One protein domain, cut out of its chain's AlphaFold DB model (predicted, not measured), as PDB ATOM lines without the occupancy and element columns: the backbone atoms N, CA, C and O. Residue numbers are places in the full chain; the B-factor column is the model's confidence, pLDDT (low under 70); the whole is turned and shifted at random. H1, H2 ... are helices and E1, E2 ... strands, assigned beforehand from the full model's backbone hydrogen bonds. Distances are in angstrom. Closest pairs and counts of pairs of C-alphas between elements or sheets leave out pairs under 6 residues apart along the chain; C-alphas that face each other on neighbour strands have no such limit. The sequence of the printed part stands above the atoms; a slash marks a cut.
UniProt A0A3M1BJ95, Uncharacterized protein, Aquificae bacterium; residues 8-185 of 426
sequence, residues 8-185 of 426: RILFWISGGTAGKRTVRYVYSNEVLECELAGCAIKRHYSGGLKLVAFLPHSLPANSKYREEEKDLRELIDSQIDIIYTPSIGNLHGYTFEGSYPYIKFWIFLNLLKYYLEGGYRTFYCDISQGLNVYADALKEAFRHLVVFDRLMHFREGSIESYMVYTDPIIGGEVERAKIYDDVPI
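What this domain is: This is residues 8 to 185 of the 426 residues of an uncharacterized protein of Aquificae bacterium (UniProt A0A3M1BJ95). One eight-stranded sheet, curled like part of a barrel, wraps round the short helix H1 on one face, while two long helices, H3 and H4, pack on the other face. H2 packs on the edge strand E5, and past the last residue of E5 the chain turns by 92 degrees into E6, which with E7 makes a small hairpin far from the middle of the domain. The 178 printed residues hold four named helices and ten named strands, in the order E1 E2 E3 H1 E4 H2 E5 E6 E7 H3 E8 H4 E9 E10; the class is mixed. The large sheet, E3 E2 E10 E9 E8 E1 E4 E5, is mixed too. The whole is compact, with a radius of gyration of the C-alphas of 16.1 A and spans of 47 by 44 by 26 A.

Where its parts are: Find C-alpha 8 at (235.540, 178.851, 230.281), where E1, residues 8 to 13, begins. Then come E2, 23 to 27, E3, 30 to 34, H1, 37 to 44, and E4, 49 to 56, 22.5 A long. Next are H2, 68 to 75, E5, 80 to 85, E6, 88 to 91, and E7, 94 to 97. H3, residues 100 to 117, covers 26.2 A, and E8 follows at 120 to 126. From C-alpha 132 at (246.324, 194.948, 214.246), H4 runs 30.4 A to residue 152. E9, 160 to 166, leads to E10, 177 to 184, ending at (246.347, 187.863, 233.946).

How they stand to each other: Look first at the strongly twisted sheet: E1 is parallel to E8, with N 9 and O 122 2.9 A apart, and to E4, with N 10 and O 50 at 2.9 A. The hairpin E9 and E10 is antiparallel, N 180 and O 165 at 2.8 A; E10 also pairs with E2, parallel, N 26 and O 177 at 2.9 A. These are three layers, helices on both faces: H3 and H4 on one, H1 and H2 on the other. H3 and H4 touch, closest C-alphas Lys 104 and Ala 137 at 4.6 A, at a steep tilt of 44 degrees, the same way. The strand-helix-strand units, parallel neighbour strands with a helix between, are E4, H2, E5 and E8, H4, E9, both right-handed crossovers. In H1, H2, H3 and H4 every O i to N i+4 pair is within hydrogen-bond range.

The domain as a whole: The farthest C-alphas, Gly 93 and Arg 155, are 49.1 A apart. Residues 151 to 156 stand free. The printed part has no cut; the link E4 to H2 is long. Residue 78 and residues 171 to 173 have pLDDT under 70.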
ATOM      1  N   ARG A   8     234.474 178.040 230.879       95.25
ATOM      2  CA  ARG A   8     235.540 178.851 230.281       95.25
ATOM      3  C   ARG A   8     235.056 179.426 228.958       95.25
ATOM      4  O   ARG A   8     234.352 178.739 228.218       95.25
ATOM      5  N   ILE A   9     235.466 180.645 228.636       96.75
ATOM      6  CA  ILE A   9     235.151 181.294 227.360       96.75
ATOM      7  C   ILE A   9     236.388 181.980 226.785       96.75
ATOM      8  O   ILE A   9     237.150 182.603 227.523       96.75
ATOM      9  N   LEU A  10     236.606 181.850 225.478       96.88
ATOM     10  CA  LEU A  10     237.715 182.469 224.757       96.88
ATOM     11  C   LEU A  10     237.194 183.300 223.591       96.88
ATOM     12  O   LEU A  10     236.429 182.816 222.756       96.88
ATOM     13  N   PHE A  11     237.660 184.545 223.548       97.44
ATOM     14  CA  PHE A  11     237.347 185.528 222.521       97.44
ATOM     15  C   PHE A  11     238.582 185.809 221.671       97.44
ATOM     16  O   PHE A  11     239.659 186.026 222.224       97.44
ATOM     17  N   TRP A  12     238.426 185.866 220.349       95.81
ATOM     18  CA  TRP A  12     239.492 186.299 219.438       95.81
ATOM     19  C   TRP A  12     238.938 187.079 218.248       95.81
ATOM     20  O   TRP A  12     237.740 187.040 217.966       95.81
ATOM     21  N   ILE A  13     239.825 187.757 217.520       95.19
ATOM     22  CA  ILE A  13     239.511 188.339 216.211       95.19
ATOM     23  C   ILE A  13     239.950 187.377 215.103       95.19
ATOM     24  O   ILE A  13     241.139 187.062 215.000       95.19
ATOM     25  N   SER A  14     239.041 186.956 214.217       91.44
ATOM     26  CA  SER A  14     239.455 186.194 213.034       91.44
ATOM     27  C   SER A  14     240.226 187.083 212.058       91.44
ATOM     28  O   SER A  14     239.741 188.118 211.602       91.44
ATOM     29  N   GLY A  15     241.442 186.653 211.721       86.56
ATOM     30  CA  GLY A  15     242.245 187.209 210.630       86.56
ATOM     31  C   GLY A  15     242.102 186.448 209.307       86.56
ATOM     32  O   GLY A  15     242.868 186.723 208.386       86.56
ATOM     33  N   GLY A  16     241.183 185.479 209.223       86.69
ATOM     34  CA  GLY A  16     241.056 184.562 208.091       86.69
ATOM     35  C   GLY A  16     241.594 183.169 208.405       86.69
ATOM     36  O   GLY A  16     242.589 183.020 209.124       86.69
ATOM     37  N   THR A  17     240.944 182.148 207.858       85.50
ATOM     38  CA  THR A  17     241.368 180.741 207.896       85.50
ATOM     39  C   THR A  17     242.120 180.337 206.632       85.50
ATOM     40  O   THR A  17     243.038 179.517 206.702       85.50
ATOM     41  N   ALA A  18     241.805 180.945 205.484       82.12
ATOM     42  CA  ALA A  18     242.429 180.581 204.218       82.12
ATOM     43  C   ALA A  18     243.959 180.749 204.255       82.12
ATOM     44  O   ALA A  18     244.497 181.818 204.548       82.12
ATOM     45  N   GLY A  19     244.671 179.671 203.920       77.56
ATOM     46  CA  GLY A  19     246.133 179.631 203.917       77.56
ATOM     47  C   GLY A  19     246.773 179.338 205.276       77.56
ATOM     48  O   GLY A  19     247.999 179.203 205.330       77.56
ATOM     49  N   LYS A  20     245.987 179.184 206.351       83.44
ATOM     50  CA  LYS A  20     246.500 178.637 207.609       83.44
ATOM     51  C   LYS A  20     246.834 177.164 207.429       83.44
ATOM     52  O   LYS A  20     246.095 176.408 206.808       83.44
ATOM     53  N   ARG A  21     248.000 176.782 207.940       86.44
ATOM     54  CA  ARG A  21     248.481 175.401 207.945       86.44
ATOM     55  C   ARG A  21     248.215 174.804 209.316       86.44
ATOM     56  O   ARG A  21     248.164 175.537 210.298       86.44
ATOM     57  N   THR A  22     248.114 173.485 209.385       89.44
ATOM     58  CA  THR A  22     248.144 172.774 210.661       89.44
ATOM     59  C   THR A  22     249.487 173.039 211.350       89.44
ATOM     60  O   THR A  22     250.551 172.871 210.752       89.44
ATOM     61  N   VAL A  23     249.433 173.480 212.604       91.25
ATOM     62  CA  VAL A  23     250.581 173.781 213.463       91.25
ATOM     63  C   VAL A  23     250.526 172.871 214.684       91.25
ATOM     64  O   VAL A  23     249.453 172.579 215.217       91.25
ATOM     65  N   ARG A  24     251.694 172.420 215.149       94.38
ATOM     66  CA  ARG A  24     251.832 171.675 216.405       94.38
ATOM     67  C   ARG A  24     251.888 172.667 217.560       94.38
ATOM     68  O   ARG A  24     252.953 173.194 217.885       94.38
ATOM     69  N   TYR A  25     250.744 172.951 218.162       94.88
ATOM     70  CA  TYR A  25     250.668 173.814 219.330       94.88
ATOM     71  C   TYR A  25     251.109 173.072 220.587       94.88
ATOM     72  O   TYR A  25     250.684 171.944 220.822       94.88
ATOM     73  N   VAL A  26     251.947 173.711 221.401       95.81
ATOM     74  CA  VAL A  26     252.325 173.212 222.727       95.81
ATOM     75  C   VAL A  26     251.529 173.978 223.777       95.81
ATOM     76  O   VAL A  26     251.721 175.184 223.927       95.81
ATOM     77  N   TYR A  27     250.658 173.286 224.509       95.00
ATOM     78  CA  TYR A  27     249.814 173.873 225.553       95.00
ATOM     79  C   TYR A  27     249.739 172.931 226.754       95.00
ATOM     80  O   TYR A  27     249.467 171.749 226.586       95.00
ATOM     81  N   SER A  28     250.054 173.419 227.957       90.44
ATOM     82  CA  SER A  28     250.059 172.610 229.193       90.44
ATOM     83  C   SER A  28     250.840 171.281 229.101       90.44
ATOM     84  O   SER A  28     250.457 170.283 229.701       90.44
ATOM     85  N   ASN A  29     251.968 171.276 228.376       91.12
ATOM     86  CA  ASN A  29     252.805 170.101 228.049       91.12
ATOM     87  C   ASN A  29     252.195 169.091 227.061       91.12
ATOM     88  O   ASN A  29     252.826 168.077 226.762       91.12
ATOM     89  N   GLU A  30     251.023 169.374 226.505       95.38
ATOM     90  CA  GLU A  30     250.427 168.610 225.414       95.38
ATOM     91  C   GLU A  30     250.832 169.205 224.065       95.38
ATOM     92  O   GLU A  30     251.051 170.411 223.937       95.38
ATOM     93  N   VAL A  31     250.936 168.346 223.048       95.94
ATOM     94  CA  VAL A  31     251.174 168.757 221.662       95.94
ATOM     95  C   VAL A  31     249.915 168.466 220.860       95.94
ATOM     96  O   VAL A  31     249.526 167.309 220.719       95.94
ATOM     97  N   LEU A  32     249.292 169.515 220.335       94.19
ATOM     98  CA  LEU A  32     248.009 169.463 219.645       94.19
ATOM     99  C   LEU A  32     248.162 170.010 218.228       94.19
ATOM    100  O   LEU A  32     248.656 171.116 218.030       94.19
ATOM    101  N   GLU A  33     247.738 169.235 217.236       93.50
ATOM    102  CA  GLU A  33     247.805 169.627 215.827       93.50
ATOM    103  C   GLU A  33     246.512 170.312 215.396       93.50
ATOM    104  O   GLU A  33     245.462 169.674 215.280       93.50
ATOM    105  N   CYS A  34     246.583 171.630 215.208       91.50
ATOM    106  CA  CYS A  34     245.449 172.471 214.836       91.50
ATOM    107  C   CYS A  34     245.886 173.620 213.924       91.50
ATOM    108  O   CYS A  34     247.028 174.058 213.945       91.50
ATOM    109  N   GLU A  35     244.946 174.165 213.169       89.75
ATOM    110  CA  GLU A  35     245.127 175.333 212.305       89.75
ATOM    111  C   GLU A  35     245.041 176.650 213.096       89.75
ATOM    112  O   GLU A  35     245.522 177.689 212.644       89.75
ATOM    113  N   LEU A  36     244.409 176.614 214.274       90.38
ATOM    114  CA  LEU A  36     244.203 177.758 215.160       90.38
ATOM    115  C   LEU A  36     244.562 177.402 216.603       90.38
ATOM    116  O   LEU A  36     244.233 176.315 217.087       90.38
ATOM    117  N   ALA A  37     245.136 178.367 217.321       90.81
ATOM    118  CA  ALA A  37     245.441 178.242 218.744       90.81
ATOM    119  C   ALA A  37     244.180 177.957 219.576       90.81
ATOM    120  O   ALA A  37     244.169 177.024 220.376       90.81
ATOM    121  N   GLY A  38     243.078 178.674 219.319       89.75
ATOM    122  CA  GLY A  38     241.792 178.441 219.986       89.75
ATOM    123  C   GLY A  38     241.275 176.999 219.861       89.75
ATOM    124  O   GLY A  38     240.694 176.477 220.813       89.75
ATOM    125  N   CYS A  39     241.546 176.311 218.743       90.50
ATOM    126  CA  CYS A  39     241.202 174.894 218.576       90.50
ATOM    127  C   CYS A  39     242.032 173.995 219.492       90.50
ATOM    128  O   CYS A  39     241.481 173.089 220.119       90.50
ATOM    129  N   ALA A  40     243.338 174.254 219.601       92.50
ATOM    130  CA  ALA A  40     244.209 173.516 220.510       92.50
ATOM    131  C   ALA A  40     243.749 173.696 221.967       92.50
ATOM    132  O   ALA A  40     243.551 172.716 222.680       92.50
ATOM    133  N   ILE A  41     243.448 174.928 222.385       91.81
ATOM    134  CA  ILE A  41     242.958 175.212 223.744       91.81
ATOM    135  C   ILE A  41     241.609 174.514 223.991       91.81
ATOM    136  O   ILE A  41     241.410 173.885 225.030       91.81
ATOM    137  N   LYS A  42     240.684 174.547 223.024       91.62
ATOM    138  CA  LYS A  42     239.392 173.850 223.141       91.62
ATOM    139  C   LYS A  42     239.552 172.333 223.275       91.62
ATOM    140  O   LYS A  42     238.846 171.727 224.083       91.62
ATOM    141  N   ARG A  43     240.463 171.724 222.504       91.19
ATOM    142  CA  ARG A  43     240.772 170.287 222.587       91.19
ATOM    143  C   ARG A  43     241.357 169.919 223.950       91.19
ATOM    144  O   ARG A  43     240.897 168.943 224.532       91.19
ATOM    145  N   HIS A  44     242.274 170.727 224.482       91.62
ATOM    146  CA  HIS A  44     242.834 170.532 225.823       91.62
ATOM    147  C   HIS A  44     241.741 170.483 226.900       91.62
ATOM    148  O   HIS A  44     241.683 169.558 227.708       91.62
ATOM    149  N   TYR A  45     240.793 171.424 226.863       89.12
ATOM    150  CA  TYR A  45     239.674 171.449 227.810       89.12
ATOM    151  C   TYR A  45     238.543 170.459 227.487       89.12
ATOM    152  O   TYR A  45     237.465 170.568 228.071       89.12
ATOM    153  N   SER A  46     238.746 169.503 226.570       84.44
ATOM    154  CA  SER A  46     237.753 168.476 226.208       84.44
ATOM    155  C   SER A  46     236.364 169.050 225.875       84.44
ATOM    156  O   SER A  46     235.337 168.463 226.205       84.44
ATOM    157  N   GLY A  47     236.318 170.234 225.252       75.88
ATOM    158  CA  GLY A  47     235.066 170.922 224.912       75.88
ATOM    159  C   GLY A  47     234.451 171.785 226.024       75.88
ATOM    160  O   GLY A  47     233.498 172.509 225.752       75.88
ATOM    161  N   GLY A  48     235.022 171.819 227.233       87.62
ATOM    162  CA  GLY A  48     234.626 172.719 228.333       87.62
ATOM    163  C   GLY A  48     234.979 174.203 228.125       87.62
ATOM    164  O   GLY A  48     235.007 174.973 229.089       87.62
ATOM    165  N   LEU A  49     235.284 174.595 226.885       92.44
ATOM    166  CA  LEU A  49     235.633 175.948 226.470       92.44
ATOM    167  C   LEU A  49     234.665 176.428 225.387       92.44
ATOM    168  O   LEU A  49     234.618 175.868 224.288       92.44
ATOM    169  N   LYS A  50     233.945 177.512 225.675       94.81
ATOM    170  CA  LYS A  50     233.171 178.247 224.679       94.81
ATOM    171  C   LYS A  50     234.105 179.099 223.826       94.81
ATOM    172  O   LYS A  50     234.943 179.829 224.349       94.81
ATOM    173  N   LEU A  51     233.932 179.023 222.513       95.06
ATOM    174  CA  LEU A  51     234.677 179.815 221.545       95.06
ATOM    175  C   LEU A  51     233.777 180.889 220.936       95.06
ATOM    176  O   LEU A  51     232.666 180.584 220.492       95.06
ATOM    177  N   VAL A  52     234.276 182.124 220.909       96.44
ATOM    178  CA  VAL A  52     233.613 183.275 220.296       96.44
ATOM    179  C   VAL A  52     234.598 183.992 219.377       96.44
ATOM    180  O   VAL A  52     235.609 184.532 219.829       96.44
ATOM    181  N   ALA A  53     234.297 184.016 218.082       95.50
ATOM    182  CA  ALA A  53     235.080 184.749 217.096       95.50
ATOM    183  C   ALA A  53     234.400 186.059 216.718       95.50
ATOM    184  O   ALA A  53     233.248 186.087 216.288       95.50
ATOM    185  N   PHE A  54     235.166 187.138 216.783       96.06
ATOM    186  CA  PHE A  54     234.829 188.399 216.152       96.06
ATOM    187  C   PHE A  54     235.332 188.394 214.708       96.06
ATOM    188  O   PHE A  54     236.529 188.241 214.457       96.06
ATOM    189  N   LEU A  55     234.417 188.548 213.757       94.88
ATOM    190  CA  LEU A  55     234.674 188.466 212.326       94.88
ATOM    191  C   LEU A  55     234.535 189.855 211.679       94.88
ATOM    192  O   LEU A  55     233.414 190.350 211.533       94.88
ATOM    193  N   PRO A  56     235.632 190.510 211.259       94.56
ATOM    194  CA  PRO A  56     235.549 191.784 210.550       94.56
ATOM    195  C   PRO A  56     234.710 191.693 209.271       94.56
ATOM    196  O   PRO A  56     234.983 190.857 208.414       94.56
ATOM    197  N   HIS A  57     233.752 192.611 209.093       91.00
ATOM    198  CA  HIS A  57     232.960 192.767 207.857       91.00
ATOM    199  C   HIS A  57     233.802 192.841 206.587       91.00
ATOM    200  O   HIS A  57     233.367 192.447 205.512       91.00
ATOM    201  N   SER A  58     235.000 193.395 206.702       91.69
ATOM    202  CA  SER A  58     235.935 193.545 205.597       91.69
ATOM    203  C   SER A  58     236.595 192.234 205.185       91.69
ATOM    204  O   SER A  58     237.097 192.145 204.069       91.69
ATOM    205  N   LEU A  59     236.587 191.202 206.028       91.00
ATOM    206  CA  LEU A  59     237.302 189.968 205.734       91.00
ATOM    207  C   LEU A  59     236.713 189.231 204.511       91.00
ATOM    208  O   LEU A  59     237.486 188.962 203.586       91.00
ATOM    209  N   PRO A  60     235.380 189.034 204.385       89.56
ATOM    210  CA  PRO A  60     234.775 188.416 203.199       89.56
ATOM    211  C   PRO A  60     234.860 189.253 201.911       89.56
ATOM    212  O   PRO A  60     234.557 188.748 200.826       89.56
ATOM    213  N   ALA A  61     235.303 190.517 201.986       85.56
ATOM    214  CA  ALA A  61     235.569 191.340 200.802       85.56
ATOM    215  C   ALA A  61     236.712 190.768 199.948       85.56
ATOM    216  O   ALA A  61     236.776 190.994 198.738       85.56
ATOM    217  N   ASN A  62     237.615 190.002 200.564       84.94
ATOM    218  CA  ASN A  62     238.580 189.191 199.844       84.94
ATOM    219  C   ASN A  62     237.910 187.887 199.398       84.94
ATOM    220  O   ASN A  62     237.389 187.136 200.222       84.94
ATOM    221  N   SER A  63     237.987 187.562 198.107       81.75
ATOM    222  CA  SER A  63     237.398 186.327 197.572       81.75
ATOM    223  C   SER A  63     237.915 185.055 198.250       81.75
ATOM    224  O   SER A  63     237.184 184.072 198.287       81.75
ATOM    225  N   LYS A  64     239.129 185.077 198.818       80.31
ATOM    226  CA  LYS A  64     239.701 183.953 199.577       80.31
ATOM    227  C   LYS A  64     238.991 183.672 200.901       80.31
ATOM    228  O   LYS A  64     239.091 182.555 201.378       80.31
ATOM    229  N   TYR A  65     238.318 184.663 201.480       82.69
ATOM    230  CA  TYR A  65     237.655 184.569 202.785       82.69
ATOM    231  C   TYR A  65     236.137 184.755 202.661       82.69
ATOM    232  O   TYR A  65     235.459 185.083 203.633       82.69
ATOM    233  N   ARG A  66     235.579 184.588 201.454       81.12
ATOM    234  CA  ARG A  66     234.143 184.789 201.204       81.12
ATOM    235  C   ARG A  66     233.275 183.827 202.022       81.12
ATOM    236  O   ARG A  66     232.191 184.216 202.440       81.12
ATOM    237  N   GLU A  67     233.757 182.607 202.248       87.50
ATOM    238  CA  GLU A  67     233.079 181.576 203.044       87.50
ATOM    239  C   GLU A  67     233.666 181.447 204.462       87.50
ATOM    240  O   GLU A  67     233.416 180.459 205.137       87.50
ATOM    241  N   GLU A  68     234.388 182.458 204.963       89.88
ATOM    242  CA  GLU A  68     235.133 182.373 206.231       89.88
ATOM    243  C   GLU A  68     234.279 181.956 207.440       89.88
ATOM    244  O   GLU A  68     234.757 181.225 208.302       89.88
ATOM    245  N   GLU A  69     233.017 182.393 207.527       88.75
ATOM    246  CA  GLU A  69     232.117 181.921 208.590       88.75
ATOM    247  C   GLU A  69     231.930 180.398 208.522       88.75
ATOM    248  O   GLU A  69     232.014 179.709 209.541       88.75
ATOM    249  N   LYS A  70     231.666 179.876 207.323       89.69
ATOM    250  CA  LYS A  70     231.475 178.447 207.086       89.69
ATOM    251  C   LYS A  70     232.776 177.695 207.358       89.69
ATOM    252  O   LYS A  70     232.740 176.720 208.102       89.69
ATOM    253  N   ASP A  71     233.906 178.205 206.873       89.88
ATOM    254  CA  ASP A  71     235.231 177.618 207.091       89.88
ATOM    255  C   ASP A  71     235.562 177.524 208.593       89.88
ATOM    256  O   ASP A  71     235.999 176.481 209.080       89.88
ATOM    257  N   LEU A  72     235.282 178.578 209.372       89.94
ATOM    258  CA  LEU A  72     235.448 178.569 210.831       89.94
ATOM    259  C   LEU A  72     234.535 177.548 211.520       89.94
ATOM    260  O   LEU A  72     234.954 176.893 212.476       89.94
ATOM    261  N   ARG A  73     233.284 177.412 211.071       90.81
ATOM    262  CA  ARG A  73     232.346 176.433 211.639       90.81
ATOM    263  C   ARG A  73     232.763 175.001 211.322       90.81
ATOM    264  O   ARG A  73     232.666 174.158 212.209       90.81
ATOM    265  N   GLU A  74     233.239 174.734 210.111       88.81
ATOM    266  CA  GLU A  74     233.763 173.424 209.714       88.81
ATOM    267  C   GLU A  74     235.029 173.071 210.503       88.81
ATOM    268  O   GLU A  74     235.151 171.961 211.012       88.81
ATOM    269  N   LEU A  75     235.927 174.039 210.699       85.12
ATOM    270  CA  LEU A  75     237.187 173.843 211.413       85.12
ATOM    271  C   LEU A  75     237.018 173.550 212.916       85.12
ATOM    272  O   LEU A  75     237.888 172.937 213.536       85.12
ATOM    273  N   ILE A  76     235.928 174.026 213.526       84.31
ATOM    274  CA  ILE A  76     235.728 174.029 214.987       84.31
ATOM    275  C   ILE A  76     234.504 173.188 215.406       84.31
ATOM    276  O   ILE A  76     233.942 173.359 216.499       84.31
ATOM    277  N   ASP A  77     234.088 172.262 214.541       77.25
ATOM    278  CA  ASP A  77     232.966 171.342 214.755       77.25
ATOM    279  C   ASP A  77     231.656 172.067 215.135       77.25
ATOM    280  O   ASP A  77     230.905 171.638 216.010       77.25
ATOM    281  N   SER A  78     231.383 173.216 214.505       69.62
ATOM    282  CA  SER A  78     230.166 174.039 214.641       69.62
ATOM    283  C   SER A  78     229.835 174.599 216.035       69.62
ATOM    284  O   SER A  78     228.872 175.353 216.168       69.62
ATOM    285  N   GLN A  79     230.627 174.329 217.075       81.25
ATOM    286  CA  GLN A  79     230.406 174.887 218.420       81.25
ATOM    287  C   GLN A  79     231.195 176.192 218.619       81.25
ATOM    288  O   GLN A  79     232.034 176.305 219.519       81.25
ATOM    289  N   ILE A  80     230.948 177.161 217.742       91.31
ATOM    290  CA  ILE A  80     231.521 178.506 217.797       91.31
ATOM    291  C   ILE A  80     230.419 179.543 217.598       91.31
ATOM    292  O   ILE A  80     229.569 179.398 216.711       91.31
ATOM    293  N   ASP A  81     230.468 180.604 218.399       94.69
ATOM    294  CA  ASP A  81     229.669 181.796 218.139       94.69
ATOM    295  C   ASP A  81     230.487 182.780 217.313       94.69
ATOM    296  O   ASP A  81     231.652 183.048 217.608       94.69
ATOM    297  N   ILE A  82     229.872 183.305 216.262       94.62
ATOM    298  CA  ILE A  82     230.512 184.233 215.335       94.62
ATOM    299  C   ILE A  82     229.773 185.556 215.427       94.62
ATOM    300  O   ILE A  82     228.549 185.605 215.316       94.62
ATOM    301  N   ILE A  83     230.534 186.619 215.660       96.19
ATOM    302  CA  ILE A  83     230.031 187.974 215.833       96.19
ATOM    303  C   ILE A  83     230.683 188.840 214.780       96.19
ATOM    304  O   ILE A  83     231.885 189.099 214.815       96.19
ATOM    305  N   TYR A  84     229.875 189.313 213.847       95.00
ATOM    306  CA  TYR A  84     230.325 190.259 212.848       95.00
ATOM    307  C   TYR A  84     230.728 191.575 213.511       95.00
ATOM    308  O   TYR A  84     230.014 192.089 214.368       95.00
ATOM    309  N   THR A  85     231.891 192.119 213.151       95.38
ATOM    310  CA  THR A  85     232.377 193.402 213.675       95.38
ATOM    311  C   THR A  85     232.459 194.449 212.574       95.38
ATOM    312  O   THR A  85     232.932 194.130 211.472       95.38
ATOM    313  N   PRO A  86     232.084 195.711 212.863       95.56
ATOM    314  CA  PRO A  86     232.198 196.790 211.892       95.56
ATOM    315  C   PRO A  86     233.641 196.928 211.410       95.56
ATOM    316  O   PRO A  86     234.584 196.602 212.125       95.56
ATOM    317  N   SER A  87     233.822 197.380 210.175       95.12
ATOM    318  CA  SER A  87     235.139 197.536 209.560       95.12
ATOM    319  C   SER A  87     235.445 198.981 209.211       95.12
ATOM    320  O   SER A  87     234.562 199.834 209.227       95.12
ATOM    321  N   ILE A  88     236.714 199.262 208.919       94.50
ATOM    322  CA  ILE A  88     237.190 200.607 208.590       94.50
ATOM    323  C   ILE A  88     238.064 200.600 207.342       94.50
ATOM    324  O   ILE A  88     238.899 199.713 207.166       94.50
ATOM    325  N   GLY A  89     237.903 201.629 206.511       93.56
ATOM    326  CA  GLY A  89     238.767 201.903 205.364       93.56
ATOM    327  C   GLY A  89     238.290 201.284 204.051       93.56
ATOM    328  O   GLY A  89     237.162 200.815 203.930       93.56
ATOM    329  N   ASN A  90     239.167 201.319 203.045       93.50
ATOM    330  CA  ASN A  90     238.891 200.814 201.702       93.50
ATOM    331  C   ASN A  90     239.637 199.496 201.479       93.50
ATOM    332  O   ASN A  90     240.868 199.473 201.540       93.50
ATOM    333  N   LEU A  91     238.916 198.412 201.196       90.50
ATOM    334  CA  LEU A  91     239.502 197.087 201.004       90.50
ATOM    335  C   LEU A  91     238.843 196.359 199.830       90.50
ATOM    336  O   LEU A  91     237.625 196.242 199.773       90.50
ATOM    337  N   HIS A  92     239.647 195.859 198.885       89.06
ATOM    338  CA  HIS A  92     239.181 195.066 197.734       89.06
ATOM    339  C   HIS A  92     238.018 195.698 196.933       89.06
ATOM    340  O   HIS A  92     237.168 194.996 196.390       89.06
ATOM    341  N   GLY A  93     237.987 197.033 196.838       91.50
ATOM    342  CA  GLY A  93     236.931 197.769 196.133       91.50
ATOM    343  C   GLY A  93     235.644 197.972 196.941       91.50
ATOM    344  O   GLY A  93     234.629 198.337 196.353       91.50
ATOM    345  N   TYR A  94     235.686 197.731 198.252       94.88
ATOM    346  CA  TYR A  94     234.630 198.045 199.211       94.88
ATOM    347  C   TYR A  94     235.083 199.168 200.146       94.88
ATOM    348  O   TYR A  94     236.251 199.211 200.541       94.88
ATOM    349  N   THR A  95     234.152 200.034 200.528       96.50
ATOM    350  CA  THR A  95     234.351 201.138 201.473       96.50
ATOM    351  C   THR A  95     233.621 200.825 202.773       96.50
ATOM    352  O   THR A  95     232.430 200.522 202.744       96.50
ATOM    353  N   PHE A  96     234.306 200.916 203.911       96.56
ATOM    354  CA  PHE A  96     233.729 200.704 205.239       96.56
ATOM    355  C   PHE A  96     233.878 201.963 206.095       96.56
ATOM    356  O   PHE A  96     234.994 202.358 206.444       96.56
ATOM    357  N   GLU A  97     232.753 202.576 206.461       96.06
ATOM    358  CA  GLU A  97     232.699 203.859 207.179       96.06
ATOM    359  C   GLU A  97     232.630 203.685 208.703       96.06
ATOM    360  O   GLU A  97     231.943 204.415 209.415       96.06
ATOM    361  N   GLY A  98     233.309 202.669 209.236       95.81
ATOM    362  CA  GLY A  98     233.404 202.477 210.677       95.81
ATOM    363  C   GLY A  98     234.396 203.442 211.329       95.81
ATOM    364  O   GLY A  98     235.087 204.231 210.682       95.81
ATOM    365  N   SER A  99     234.571 203.286 212.638       96.38
ATOM    366  CA  SER A  99     235.653 203.932 213.379       96.38
ATOM    367  C   SER A  99     236.236 202.976 214.419       96.38
ATOM    368  O   SER A  99     235.563 202.047 214.866       96.38
ATOM    369  N   TYR A 100     237.482 203.206 214.841       96.50
ATOM    370  CA  TYR A 100     238.084 202.424 215.926       96.50
ATOM    371  C   TYR A 100     237.262 202.472 217.233       96.50
ATOM    372  O   TYR A 100     236.995 201.407 217.795       96.50
ATOM    373  N   PRO A 101     236.775 203.647 217.699       97.56
ATOM    374  CA  PRO A 101     235.890 203.711 218.862       97.56
ATOM    375  C   PRO A 101     234.623 202.862 218.716       97.56
ATOM    376  O   PRO A 101     234.204 202.229 219.684       97.56
ATOM    377  N   TYR A 102     234.041 202.802 217.514       97.38
ATOM    378  CA  TYR A 102     232.879 201.960 217.246       97.38
ATOM    379  C   TYR A 102     233.219 200.465 217.328       97.38
ATOM    380  O   TYR A 102     232.519 199.736 218.026       97.38
ATOM    381  N   ILE A 103     234.321 200.016 216.714       97.81
ATOM    382  CA  ILE A 103     234.780 198.617 216.805       97.81
ATOM    383  C   ILE A 103     234.951 198.202 218.270       97.81
ATOM    384  O   ILE A 103     234.391 197.194 218.699       97.81
ATOM    385  N   LYS A 104     235.684 199.002 219.053       98.12
ATOM    386  CA  LYS A 104     235.912 198.740 220.481       98.12
ATOM    387  C   LYS A 104     234.596 198.646 221.255       98.12
ATOM    388  O   LYS A 104     234.409 197.722 222.041       98.12
ATOM    389  N   PHE A 105     233.683 199.593 221.040       98.56
ATOM    390  CA  PHE A 105     232.394 199.611 221.725       98.56
ATOM    391  C   PHE A 105     231.530 198.401 221.369       98.56
ATOM    392  O   PHE A 105     230.990 197.760 222.264       98.56
ATOM    393  N   TRP A 106     231.460 198.042 220.088       98.44
ATOM    394  CA  TRP A 106     230.729 196.866 219.630       98.44
ATOM    395  C   TRP A 106     231.263 195.567 220.246       98.44
ATOM    396  O   TRP A 106     230.486 194.736 220.724       98.44
ATOM    397  N   ILE A 107     232.591 195.413 220.303       98.62
ATOM    398  CA  ILE A 107     233.224 194.277 220.982       98.62
ATOM    399  C   ILE A 107     232.860 194.284 222.472       98.62
ATOM    400  O   ILE A 107     232.448 193.253 222.996       98.62
ATOM    401  N   PHE A 108     232.941 195.435 223.150       98.81
ATOM    402  CA  PHE A 108     232.584 195.556 224.567       98.81
ATOM    403  C   PHE A 108     231.137 195.128 224.851       98.81
ATOM    404  O   PHE A 108     230.916 194.364 225.787       98.81
ATOM    405  N   LEU A 109     230.162 195.560 224.040       98.81
ATOM    406  CA  LEU A 109     228.760 195.155 224.209       98.81
ATOM    407  C   LEU A 109     228.603 193.631 224.126       98.81
ATOM    408  O   LEU A 109     227.938 193.018 224.957       98.81
ATOM    409  N   ASN A 110     229.254 193.003 223.152       98.62
ATOM    410  CA  ASN A 110     229.172 191.558 222.971       98.62
ATOM    411  C   ASN A 110     229.896 190.780 224.076       98.62
ATOM    412  O   ASN A 110     229.373 189.779 224.554       98.62
ATOM    413  N   LEU A 111     231.049 191.260 224.547       98.69
ATOM    414  CA  LEU A 111     231.706 190.713 225.736       98.69
ATOM    415  C   LEU A 111     230.789 190.793 226.968       98.69
ATOM    416  O   LEU A 111     230.650 189.821 227.711       98.69
ATOM    417  N   LEU A 112     230.133 191.942 227.155       98.62
ATOM    418  CA  LEU A 112     229.212 192.174 228.262       98.62
ATOM    419  C   LEU A 112     227.985 191.255 228.193       98.62
ATOM    420  O   LEU A 112     227.532 190.780 229.230       98.62
ATOM    421  N   LYS A 113     227.486 190.949 226.990       98.38
ATOM    422  CA  LYS A 113     226.398 189.983 226.782       98.38
ATOM    423  C   LYS A 113     226.730 188.619 227.387       98.38
ATOM    424  O   LYS A 113     225.982 188.156 228.242       98.38
ATOM    425  N   TYR A 114     227.868 188.020 227.029       97.50
ATOM    426  CA  TYR A 114     228.272 186.720 227.589       97.50
ATOM    427  C   TYR A 114     228.521 186.768 229.093       97.50
ATOM    428  O   TYR A 114     228.242 185.804 229.801       97.50
ATOM    429  N   TYR A 115     229.048 187.886 229.591       97.69
ATOM    430  CA  TYR A 115     229.223 188.075 231.025       97.69
ATOM    431  C   TYR A 115     227.876 188.066 231.768       97.69
ATOM    432  O   TYR A 115     227.743 187.379 232.778       97.69
ATOM    433  N   LEU A 116     226.867 188.782 231.258       96.38
ATOM    434  CA  LEU A 116     225.548 188.882 231.895       96.38
ATOM    435  C   LEU A 116     224.681 187.628 231.713       96.38
ATOM    436  O   LEU A 116     223.858 187.344 232.579       96.38
ATOM    437  N   GLU A 117     224.864 186.869 230.630       94.50
ATOM    438  CA  GLU A 117     224.252 185.539 230.465       94.50
ATOM    439  C   GLU A 117     224.734 184.549 231.543       94.50
ATOM    440  O   GLU A 117     224.015 183.611 231.897       94.50
ATOM    441  N   GLY A 118     225.918 184.791 232.116       90.75
ATOM    442  CA  GLY A 118     226.489 184.001 233.198       90.75
ATOM    443  C   GLY A 118     226.999 182.633 232.745       90.75
ATOM    444  O   GLY A 118     227.139 182.336 231.561       90.75
ATOM    445  N   GLY A 119     227.338 181.782 233.716       89.44
ATOM    446  CA  GLY A 119     227.823 180.419 233.457       89.44
ATOM    447  C   GLY A 119     229.320 180.303 233.150       89.44
ATOM    448  O   GLY A 119     229.827 179.185 233.086       89.44
ATOM    449  N   TYR A 120     230.044 181.421 233.045       93.69
ATOM    450  CA  TYR A 120     231.492 181.449 232.834       93.69
ATOM    451  C   TYR A 120     232.213 182.100 234.014       93.69
ATOM    452  O   TYR A 120     231.796 183.147 234.502       93.69
ATOM    453  N   ARG A 121     233.317 181.491 234.454       94.50
ATOM    454  CA  ARG A 121     234.203 182.043 235.493       94.50
ATOM    455  C   ARG A 121     235.540 182.499 234.924       94.50
ATOM    456  O   ARG A 121     236.135 183.425 235.465       94.50
ATOM    457  N   THR A 122     236.002 181.885 233.838       96.06
ATOM    458  CA  THR A 122     237.295 182.215 233.229       96.06
ATOM    459  C   THR A 122     237.103 182.746 231.819       96.06
ATOM    460  O   THR A 122     236.509 182.076 230.972       96.06
ATOM    461  N   PHE A 123     237.634 183.940 231.574       97.62
ATOM    462  CA  PHE A 123     237.552 184.657 230.313       97.62
ATOM    463  C   PHE A 123     238.958 184.798 229.720       97.62
ATOM    464  O   PHE A 123     239.861 185.357 230.347       97.62
ATOM    465  N   TYR A 124     239.127 184.341 228.483       97.50
ATOM    466  CA  TYR A 124     240.368 184.437 227.724       97.50
ATOM    467  C   TYR A 124     240.233 185.454 226.585       97.50
ATOM    468  O   TYR A 124     239.279 185.411 225.809       97.50
ATOM    469  N   CYS A 125     241.211 186.346 226.471       96.94
ATOM    470  CA  CYS A 125     241.367 187.293 225.371       96.94
ATOM    471  C   CYS A 125     242.534 186.839 224.492       96.94
ATOM    472  O   CYS A 125     243.692 187.111 224.818       96.94
ATOM    473  N   ASP A 126     242.244 186.149 223.394       95.38
ATOM    474  CA  ASP A 126     243.258 185.650 222.468       95.38
ATOM    475  C   ASP A 126     243.637 186.710 221.430       95.38
ATOM    476  O   ASP A 126     242.827 187.159 220.616       95.38
ATOM    477  N   ILE A 127     244.906 187.109 221.496       93.00
ATOM    478  CA  ILE A 127     245.545 188.107 220.637       93.00
ATOM    479  C   ILE A 127     246.607 187.472 219.730       93.00
ATOM    480  O   ILE A 127     247.374 188.188 219.090       93.00
ATOM    481  N   SER A 128     246.680 186.136 219.681       88.62
ATOM    482  CA  SER A 128     247.588 185.400 218.789       88.62
ATOM    483  C   SER A 128     247.253 185.606 217.312       88.62
ATOM    484  O   SER A 128     248.097 185.393 216.443       88.62
ATOM    485  N   GLN A 129     246.010 185.997 217.026       79.19
ATOM    486  CA  GLN A 129     245.466 186.199 215.693       79.19
ATOM    487  C   GLN A 129     244.756 187.550 215.615       79.19
ATOM    488  O   GLN A 129     244.196 188.039 216.595       79.19
ATOM    489  N   GLY A 130     244.728 188.121 214.414       70.69
ATOM    490  CA  GLY A 130     243.900 189.281 214.110       70.69
ATOM    491  C   GLY A 130     244.641 190.366 213.344       70.69
ATOM    492  O   GLY A 130     245.866 190.449 213.327       70.69
ATOM    493  N   LEU A 131     243.859 191.212 212.685       74.88
ATOM    494  CA  LEU A 131     244.344 192.437 212.064       74.88
ATOM    495  C   LEU A 131     244.617 193.470 213.172       74.88
ATOM    496  O   LEU A 131     243.756 193.671 214.029       74.88
ATOM    497  N   ASN A 132     245.780 194.134 213.139       80.69
ATOM    498  CA  ASN A 132     246.324 194.948 214.246       80.69
ATOM    499  C   ASN A 132     245.283 195.818 214.979       80.69
ATOM    500  O   ASN A 132     245.158 195.740 216.196       80.69
ATOM    501  N   VAL A 133     244.471 196.582 214.240       92.06
ATOM    502  CA  VAL A 133     243.484 197.504 214.833       92.06
ATOM    503  C   VAL A 133     242.374 196.797 215.626       92.06
ATOM    504  O   VAL A 133     241.876 197.336 216.610       92.06
ATOM    505  N   TYR A 134     241.988 195.585 215.232       94.50
ATOM    506  CA  TYR A 134     240.928 194.830 215.897       94.50
ATOM    507  C   TYR A 134     241.448 194.097 217.129       94.50
ATOM    508  O   TYR A 134     240.732 194.011 218.122       94.50
ATOM    509  N   ALA A 135     242.684 193.589 217.084       93.38
ATOM    510  CA  ALA A 135     243.313 192.973 218.250       93.38
ATOM    511  C   ALA A 135     243.474 194.000 219.384       93.38
ATOM    512  O   ALA A 135     243.141 193.711 220.533       93.38
ATOM    513  N   ASP A 136     243.886 195.230 219.056       95.38
ATOM    514  CA  ASP A 136     243.943 196.330 220.023       95.38
ATOM    515  C   ASP A 136     242.548 196.716 220.541       95.38
ATOM    516  O   ASP A 136     242.359 196.865 221.751       95.38
ATOM    517  N   ALA A 137     241.542 196.789 219.660       97.06
ATOM    518  CA  ALA A 137     240.163 197.056 220.067       97.06
ATOM    519  C   ALA A 137     239.613 195.971 221.010       97.06
ATOM    520  O   ALA A 137     238.961 196.305 222.001       97.06
ATOM    521  N   LEU A 138     239.902 194.693 220.736       97.50
ATOM    522  CA  LEU A 138     239.528 193.568 221.592       97.50
ATOM    523  C   LEU A 138     240.177 193.690 222.966       97.50
ATOM    524  O   LEU A 138     239.471 193.620 223.967       97.50
ATOM    525  N   LYS A 139     241.488 193.941 223.030       96.12
ATOM    526  CA  LYS A 139     242.202 194.118 224.302       96.12
ATOM    527  C   LYS A 139     241.607 195.243 225.142       96.12
ATOM    528  O   LYS A 139     241.368 195.052 226.333       96.12
ATOM    529  N   GLU A 140     241.348 196.403 224.543       97.38
ATOM    530  CA  GLU A 140     240.781 197.549 225.263       97.38
ATOM    531  C   GLU A 140     239.335 197.293 225.710       97.38
ATOM    532  O   GLU A 140     238.985 197.560 226.861       97.38
ATOM    533  N   ALA A 141     238.498 196.710 224.848       98.31
ATOM    534  CA  ALA A 141     237.140 196.305 225.206       98.31
ATOM    535  C   ALA A 141     237.129 195.274 226.346       98.31
ATOM    536  O   ALA A 141     236.331 195.374 227.279       98.31
ATOM    537  N   PHE A 142     238.061 194.323 226.316       98.06
ATOM    538  CA  PHE A 142     238.218 193.313 227.352       98.06
ATOM    539  C   PHE A 142     238.683 193.923 228.676       98.06
ATOM    540  O   PHE A 142     238.152 193.587 229.729       98.06
ATOM    541  N   ARG A 143     239.604 194.897 228.654       97.31
ATOM    542  CA  ARG A 143     239.960 195.671 229.857       97.31
ATOM    543  C   ARG A 143     238.742 196.380 230.445       97.31
ATOM    544  O   ARG A 143     238.568 196.344 231.661       97.31
ATOM    545  N   HIS A 144     237.885 196.977 229.614       97.81
ATOM    546  CA  HIS A 144     236.631 197.578 230.078       97.81
ATOM    547  C   HIS A 144     235.669 196.551 230.689       97.81
ATOM    548  O   HIS A 144     235.053 196.865 231.704       97.81
ATOM    549  N   LEU A 145     235.585 195.328 230.149       98.25
ATOM    550  CA  LEU A 145     234.828 194.237 230.772       98.25
ATOM    551  C   LEU A 145     235.369 193.900 232.169       98.25
ATOM    552  O   LEU A 145     234.595 193.795 233.114       98.25
ATOM    553  N   VAL A 146     236.689 193.776 232.332       97.19
ATOM    554  CA  VAL A 146     237.277 193.476 233.651       97.19
ATOM    555  C   VAL A 146     237.033 194.627 234.638       97.19
ATOM    556  O   VAL A 146     236.792 194.389 235.818       97.19
ATOM    557  N   VAL A 147     237.056 195.885 234.179       97.19
ATOM    558  CA  VAL A 147     236.676 197.033 235.026       97.19
ATOM    559  C   VAL A 147     235.196 196.959 235.404       97.19
ATOM    560  O   VAL A 147     234.873 197.181 236.566       97.19
ATOM    561  N   PHE A 148     234.316 196.627 234.458       97.88
ATOM    562  CA  PHE A 148     232.888 196.433 234.713       97.88
ATOM    563  C   PHE A 148     232.656 195.365 235.789       97.88
ATOM    564  O   PHE A 148     231.972 195.641 236.771       97.88
ATOM    565  N   ASP A 149     233.281 194.191 235.663       97.31
ATOM    566  CA  ASP A 149     233.195 193.118 236.660       97.31
ATOM    567  C   ASP A 149     233.664 193.586 238.045       97.31
ATOM    568  O   ASP A 149     232.955 193.427 239.038       97.31
ATOM    569  N   ARG A 150     234.824 194.249 238.109       95.94
ATOM    570  CA  ARG A 150     235.356 194.774 239.372       95.94
ATOM    571  C   ARG A 150     234.506 195.871 239.990       95.94
ATOM    572  O   ARG A 150     234.593 196.052 241.193       95.94
ATOM    573  N   LEU A 151     233.747 196.638 239.213       96.75
ATOM    574  CA  LEU A 151     232.817 197.629 239.753       96.75
ATOM    575  C   LEU A 151     231.496 196.984 240.184       96.75
ATOM    576  O   LEU A 151     230.921 197.414 241.177       96.75
ATOM    577  N   MET A 152     231.050 195.939 239.480       95.94
ATOM    578  CA  MET A 152     229.853 195.161 239.814       95.94
ATOM    579  C   MET A 152     230.030 194.272 241.052       95.94
ATOM    580  O   MET A 152     229.047 193.947 241.719       95.94
ATOM    581  N   HIS A 153     231.266 193.867 241.339       94.31
ATOM    582  CA  HIS A 153     231.671 193.031 242.468       94.31
ATOM    583  C   HIS A 153     232.886 193.671 243.146       94.31
ATOM    584  O   HIS A 153     234.017 193.197 243.005       94.31
ATOM    585  N   PHE A 154     232.667 194.809 243.811       92.88
ATOM    586  CA  PHE A 154     233.746 195.698 244.249       92.88
ATOM    587  C   PHE A 154     234.858 194.957 245.017       92.88
ATOM    588  O   PHE A 154     234.585 194.150 245.901       92.88
ATOM    589  N   ARG A 155     236.123 195.241 244.655       78.44
ATOM    590  CA  ARG A 155     237.392 194.600 245.096       78.44
ATOM    591  C   ARG A 155     237.651 193.169 244.634       78.44
ATOM    592  O   ARG A 155     238.786 192.883 244.255       78.44
ATOM    593  N   GLU A 156     236.663 192.292 244.705       82.69
ATOM    594  CA  GLU A 156     236.878 190.855 244.498       82.69
ATOM    595  C   GLU A 156     236.813 190.474 243.016       82.69
ATOM    596  O   GLU A 156     237.598 189.638 242.566       82.69
ATOM    597  N   GLY A 157     235.952 191.144 242.242       90.25
ATOM    598  CA  GLY A 157     235.557 190.664 240.920       90.25
ATOM    599  C   GLY A 157     234.784 189.343 241.012       90.25
ATOM    600  O   GLY A 157     234.676 188.728 242.074       90.25
ATOM    601  N   SER A 158     234.233 188.894 239.894       93.19
ATOM    602  CA  SER A 158     233.598 187.575 239.782       93.19
ATOM    603  C   SER A 158     234.260 186.671 238.748       93.19
ATOM    604  O   SER A 158     234.020 185.460 238.763       93.19
ATOM    605  N   ILE A 159     235.118 187.230 237.888       95.00
ATOM    606  CA  ILE A 159     235.770 186.490 236.806       95.00
ATOM    607  C   ILE A 159     237.291 186.482 236.937       95.00
ATOM    608  O   ILE A 159     237.922 187.417 237.429       95.00
ATOM    609  N   GLU A 160     237.889 185.425 236.407       95.56
ATOM    610  CA  GLU A 160     239.312 185.348 236.120       95.56
ATOM    611  C   GLU A 160     239.541 185.719 234.656       95.56
ATOM    612  O   GLU A 160     238.855 185.216 233.764       95.56
ATOM    613  N   SER A 161     240.496 186.606 234.399       96.38
ATOM    614  CA  SER A 161     240.733 187.179 233.078       96.38
ATOM    615  C   SER A 161     242.183 186.983 232.650       96.38
ATOM    616  O   SER A 161     243.106 187.438 233.328       96.38
ATOM    617  N   TYR A 162     242.390 186.351 231.497       97.12
ATOM    618  CA  TYR A 162     243.721 186.031 230.980       97.12
ATOM    619  C   TYR A 162     243.875 186.463 229.525       97.12
ATOM    620  O   TYR A 162     242.941 186.386 228.727       97.12
ATOM    621  N   MET A 163     245.069 186.924 229.177       96.38
ATOM    622  CA  MET A 163     245.462 187.173 227.798       96.38
ATOM    623  C   MET A 163     246.117 185.917 227.233       96.38
ATOM    624  O   MET A 163     246.987 185.336 227.880       96.38
ATOM    625  N   VAL A 164     245.717 185.537 226.023       95.75
ATOM    626  CA  VAL A 164     246.249 184.380 225.303       95.75
ATOM    627  C   VAL A 164     247.036 184.849 224.085       95.75
ATOM    628  O   VAL A 164     246.595 185.740 223.360       95.75
ATOM    629  N   TYR A 165     248.213 184.273 223.860       94.38
ATOM    630  CA  TYR A 165     249.027 184.521 222.669       94.38
ATOM    631  C   TYR A 165     249.888 183.300 222.330       94.38
ATOM    632  O   TYR A 165     250.025 182.375 223.131       94.38
ATOM    633  N   THR A 166     250.470 183.282 221.131       93.38
ATOM    634  CA  THR A 166     251.352 182.201 220.673       93.38
ATOM    635  C   THR A 166     252.725 182.723 220.297       93.38
ATOM    636  O   THR A 166     252.874 183.909 219.991       93.38
ATOM    637  N   ASP A 167     253.711 181.826 220.218       92.19
ATOM    638  CA  ASP A 167     254.938 182.119 219.473       92.19
ATOM    639  C   ASP A 167     254.590 182.598 218.041       92.19
ATOM    640  O   ASP A 167     253.624 182.099 217.442       92.19
ATOM    641  N   PRO A 168     255.339 183.560 217.466       87.25
ATOM    642  CA  PRO A 168     255.107 184.018 216.100       87.25
ATOM    643  C   PRO A 168     255.303 182.893 215.080       87.25
ATOM    644  O   PRO A 168     256.370 182.287 215.006       87.25
ATOM    645  N   ILE A 169     254.297 182.654 214.239       84.69
ATOM    646  CA  ILE A 169     254.356 181.650 213.170       84.69
ATOM    647  C   ILE A 169     254.743 182.355 211.864       84.69
ATOM    648  O   ILE A 169     253.892 182.880 211.148       84.69
ATOM    649  N   ILE A 170     256.044 182.399 211.568       77.12
ATOM    650  CA  ILE A 170     256.603 183.078 210.387       77.12
ATOM    651  C   ILE A 170     257.086 182.035 209.374       77.12
ATOM    652  O   ILE A 170     257.744 181.064 209.738       77.12
ATOM    653  N   GLY A 171     256.743 182.213 208.094       69.19
ATOM    654  CA  GLY A 171     257.321 181.442 206.979       69.19
ATOM    655  C   GLY A 171     256.989 179.942 206.932       69.19
ATOM    656  O   GLY A 171     257.367 179.273 205.977       69.19
ATOM    657  N   GLY A 172     256.253 179.407 207.910       65.12
ATOM    658  CA  GLY A 172     255.940 177.978 208.003       65.12
ATOM    659  C   GLY A 172     257.087 177.109 208.532       65.12
ATOM    660  O   GLY A 172     257.003 175.893 208.410       65.12
ATOM    661  N   GLU A 173     258.128 177.712 209.112       67.56
ATOM    662  CA  GLU A 173     259.305 177.006 209.655       67.56
ATOM    663  C   GLU A 173     259.163 176.635 211.142       67.56
ATOM    664  O   GLU A 173     260.042 176.005 211.724       67.56
ATOM    665  N   VAL A 174     258.053 177.014 211.779       73.00
ATOM    666  CA  VAL A 174     257.818 176.738 213.199       73.00
ATOM    667  C   VAL A 174     257.353 175.292 213.372       73.00
ATOM    668  O   VAL A 174     256.191 174.973 213.135       73.00
ATOM    669  N   GLU A 175     258.264 174.416 213.807       76.94
ATOM    670  CA  GLU A 175     257.956 173.003 214.078       76.94
ATOM    671  C   GLU A 175     256.947 172.850 215.227       76.94
ATOM    672  O   GLU A 175     256.110 171.946 215.206       76.94
ATOM    673  N   ARG A 176     257.027 173.730 216.236       90.12
ATOM    674  CA  ARG A 176     256.136 173.770 217.401       90.12
ATOM    675  C   ARG A 176     255.931 175.208 217.866       90.12
ATOM    676  O   ARG A 176     256.914 175.911 218.069       90.12
ATOM    677  N   ALA A 177     254.682 175.617 218.060       92.44
ATOM    678  CA  ALA A 177     254.337 176.949 218.560       92.44
ATOM    679  C   ALA A 177     253.757 176.836 219.971       92.44
ATOM    680  O   ALA A 177     252.748 176.161 220.174       92.44
ATOM    681  N   LYS A 178     254.369 177.478 220.965       94.69
ATOM    682  CA  LYS A 178     253.836 177.474 222.327       94.69
ATOM    683  C   LYS A 178     252.650 178.432 222.451       94.69
ATOM    684  O   LYS A 178     252.680 179.525 221.887       94.69
ATOM    685  N   ILE A 179     251.619 178.013 223.187       95.81
ATOM    686  CA  ILE A 179     250.502 178.856 223.630       95.81
ATOM    687  C   ILE A 179     250.793 179.328 225.057       95.81
ATOM    688  O   ILE A 179     251.163 178.525 225.916       95.81
ATOM    689  N   TYR A 180     250.607 180.621 225.299       95.12
ATOM    690  CA  TYR A 180     250.727 181.267 226.602       95.12
ATOM    691  C   TYR A 180     249.361 181.821 227.002       95.12
ATOM    692  O   TYR A 180     248.756 182.556 226.225       95.12
ATOM    693  N   ASP A 181     248.888 181.483 228.198       92.19
ATOM    694  CA  ASP A 181     247.632 181.947 228.804       92.19
ATOM    695  C   ASP A 181     247.811 182.364 230.276       92.19
ATOM    696  O   ASP A 181     246.850 182.595 231.005       92.19
ATOM    697  N   ASP A 182     249.060 182.492 230.718       87.62
ATOM    698  CA  ASP A 182     249.464 182.765 232.095       87.62
ATOM    699  C   ASP A 182     249.551 184.263 232.417       87.62
ATOM    700  O   ASP A 182     250.004 184.650 233.498       87.62
ATOM    701  N   VAL A 183     249.110 185.129 231.498       92.88
ATOM    702  CA  VAL A 183     249.169 186.584 231.658       92.88
ATOM    703  C   VAL A 183     247.813 187.120 232.124       92.88
ATOM    704  O   VAL A 183     246.931 187.363 231.296       92.88
ATOM    705  N   PRO A 184     247.610 187.349 233.439       94.44
ATOM    706  CA  PRO A 184     246.347 187.863 233.946       94.44
ATOM    707  C   PRO A 184     246.125 189.317 233.521       94.44
ATOM    708  O   PRO A 184     247.012 190.169 233.653       94.44
ATOM    709  N   ILE A 185     244.904 189.642 233.102       93.44
ATOM    710  CA  ILE A 185     244.502 191.013 232.780       93.44
ATOM    711  C   ILE A 185     244.084 191.707 234.077       93.44
ATOM    712  O   ILE A 185     242.931 191.681 234.503       93.44
TER     713      ILE A 185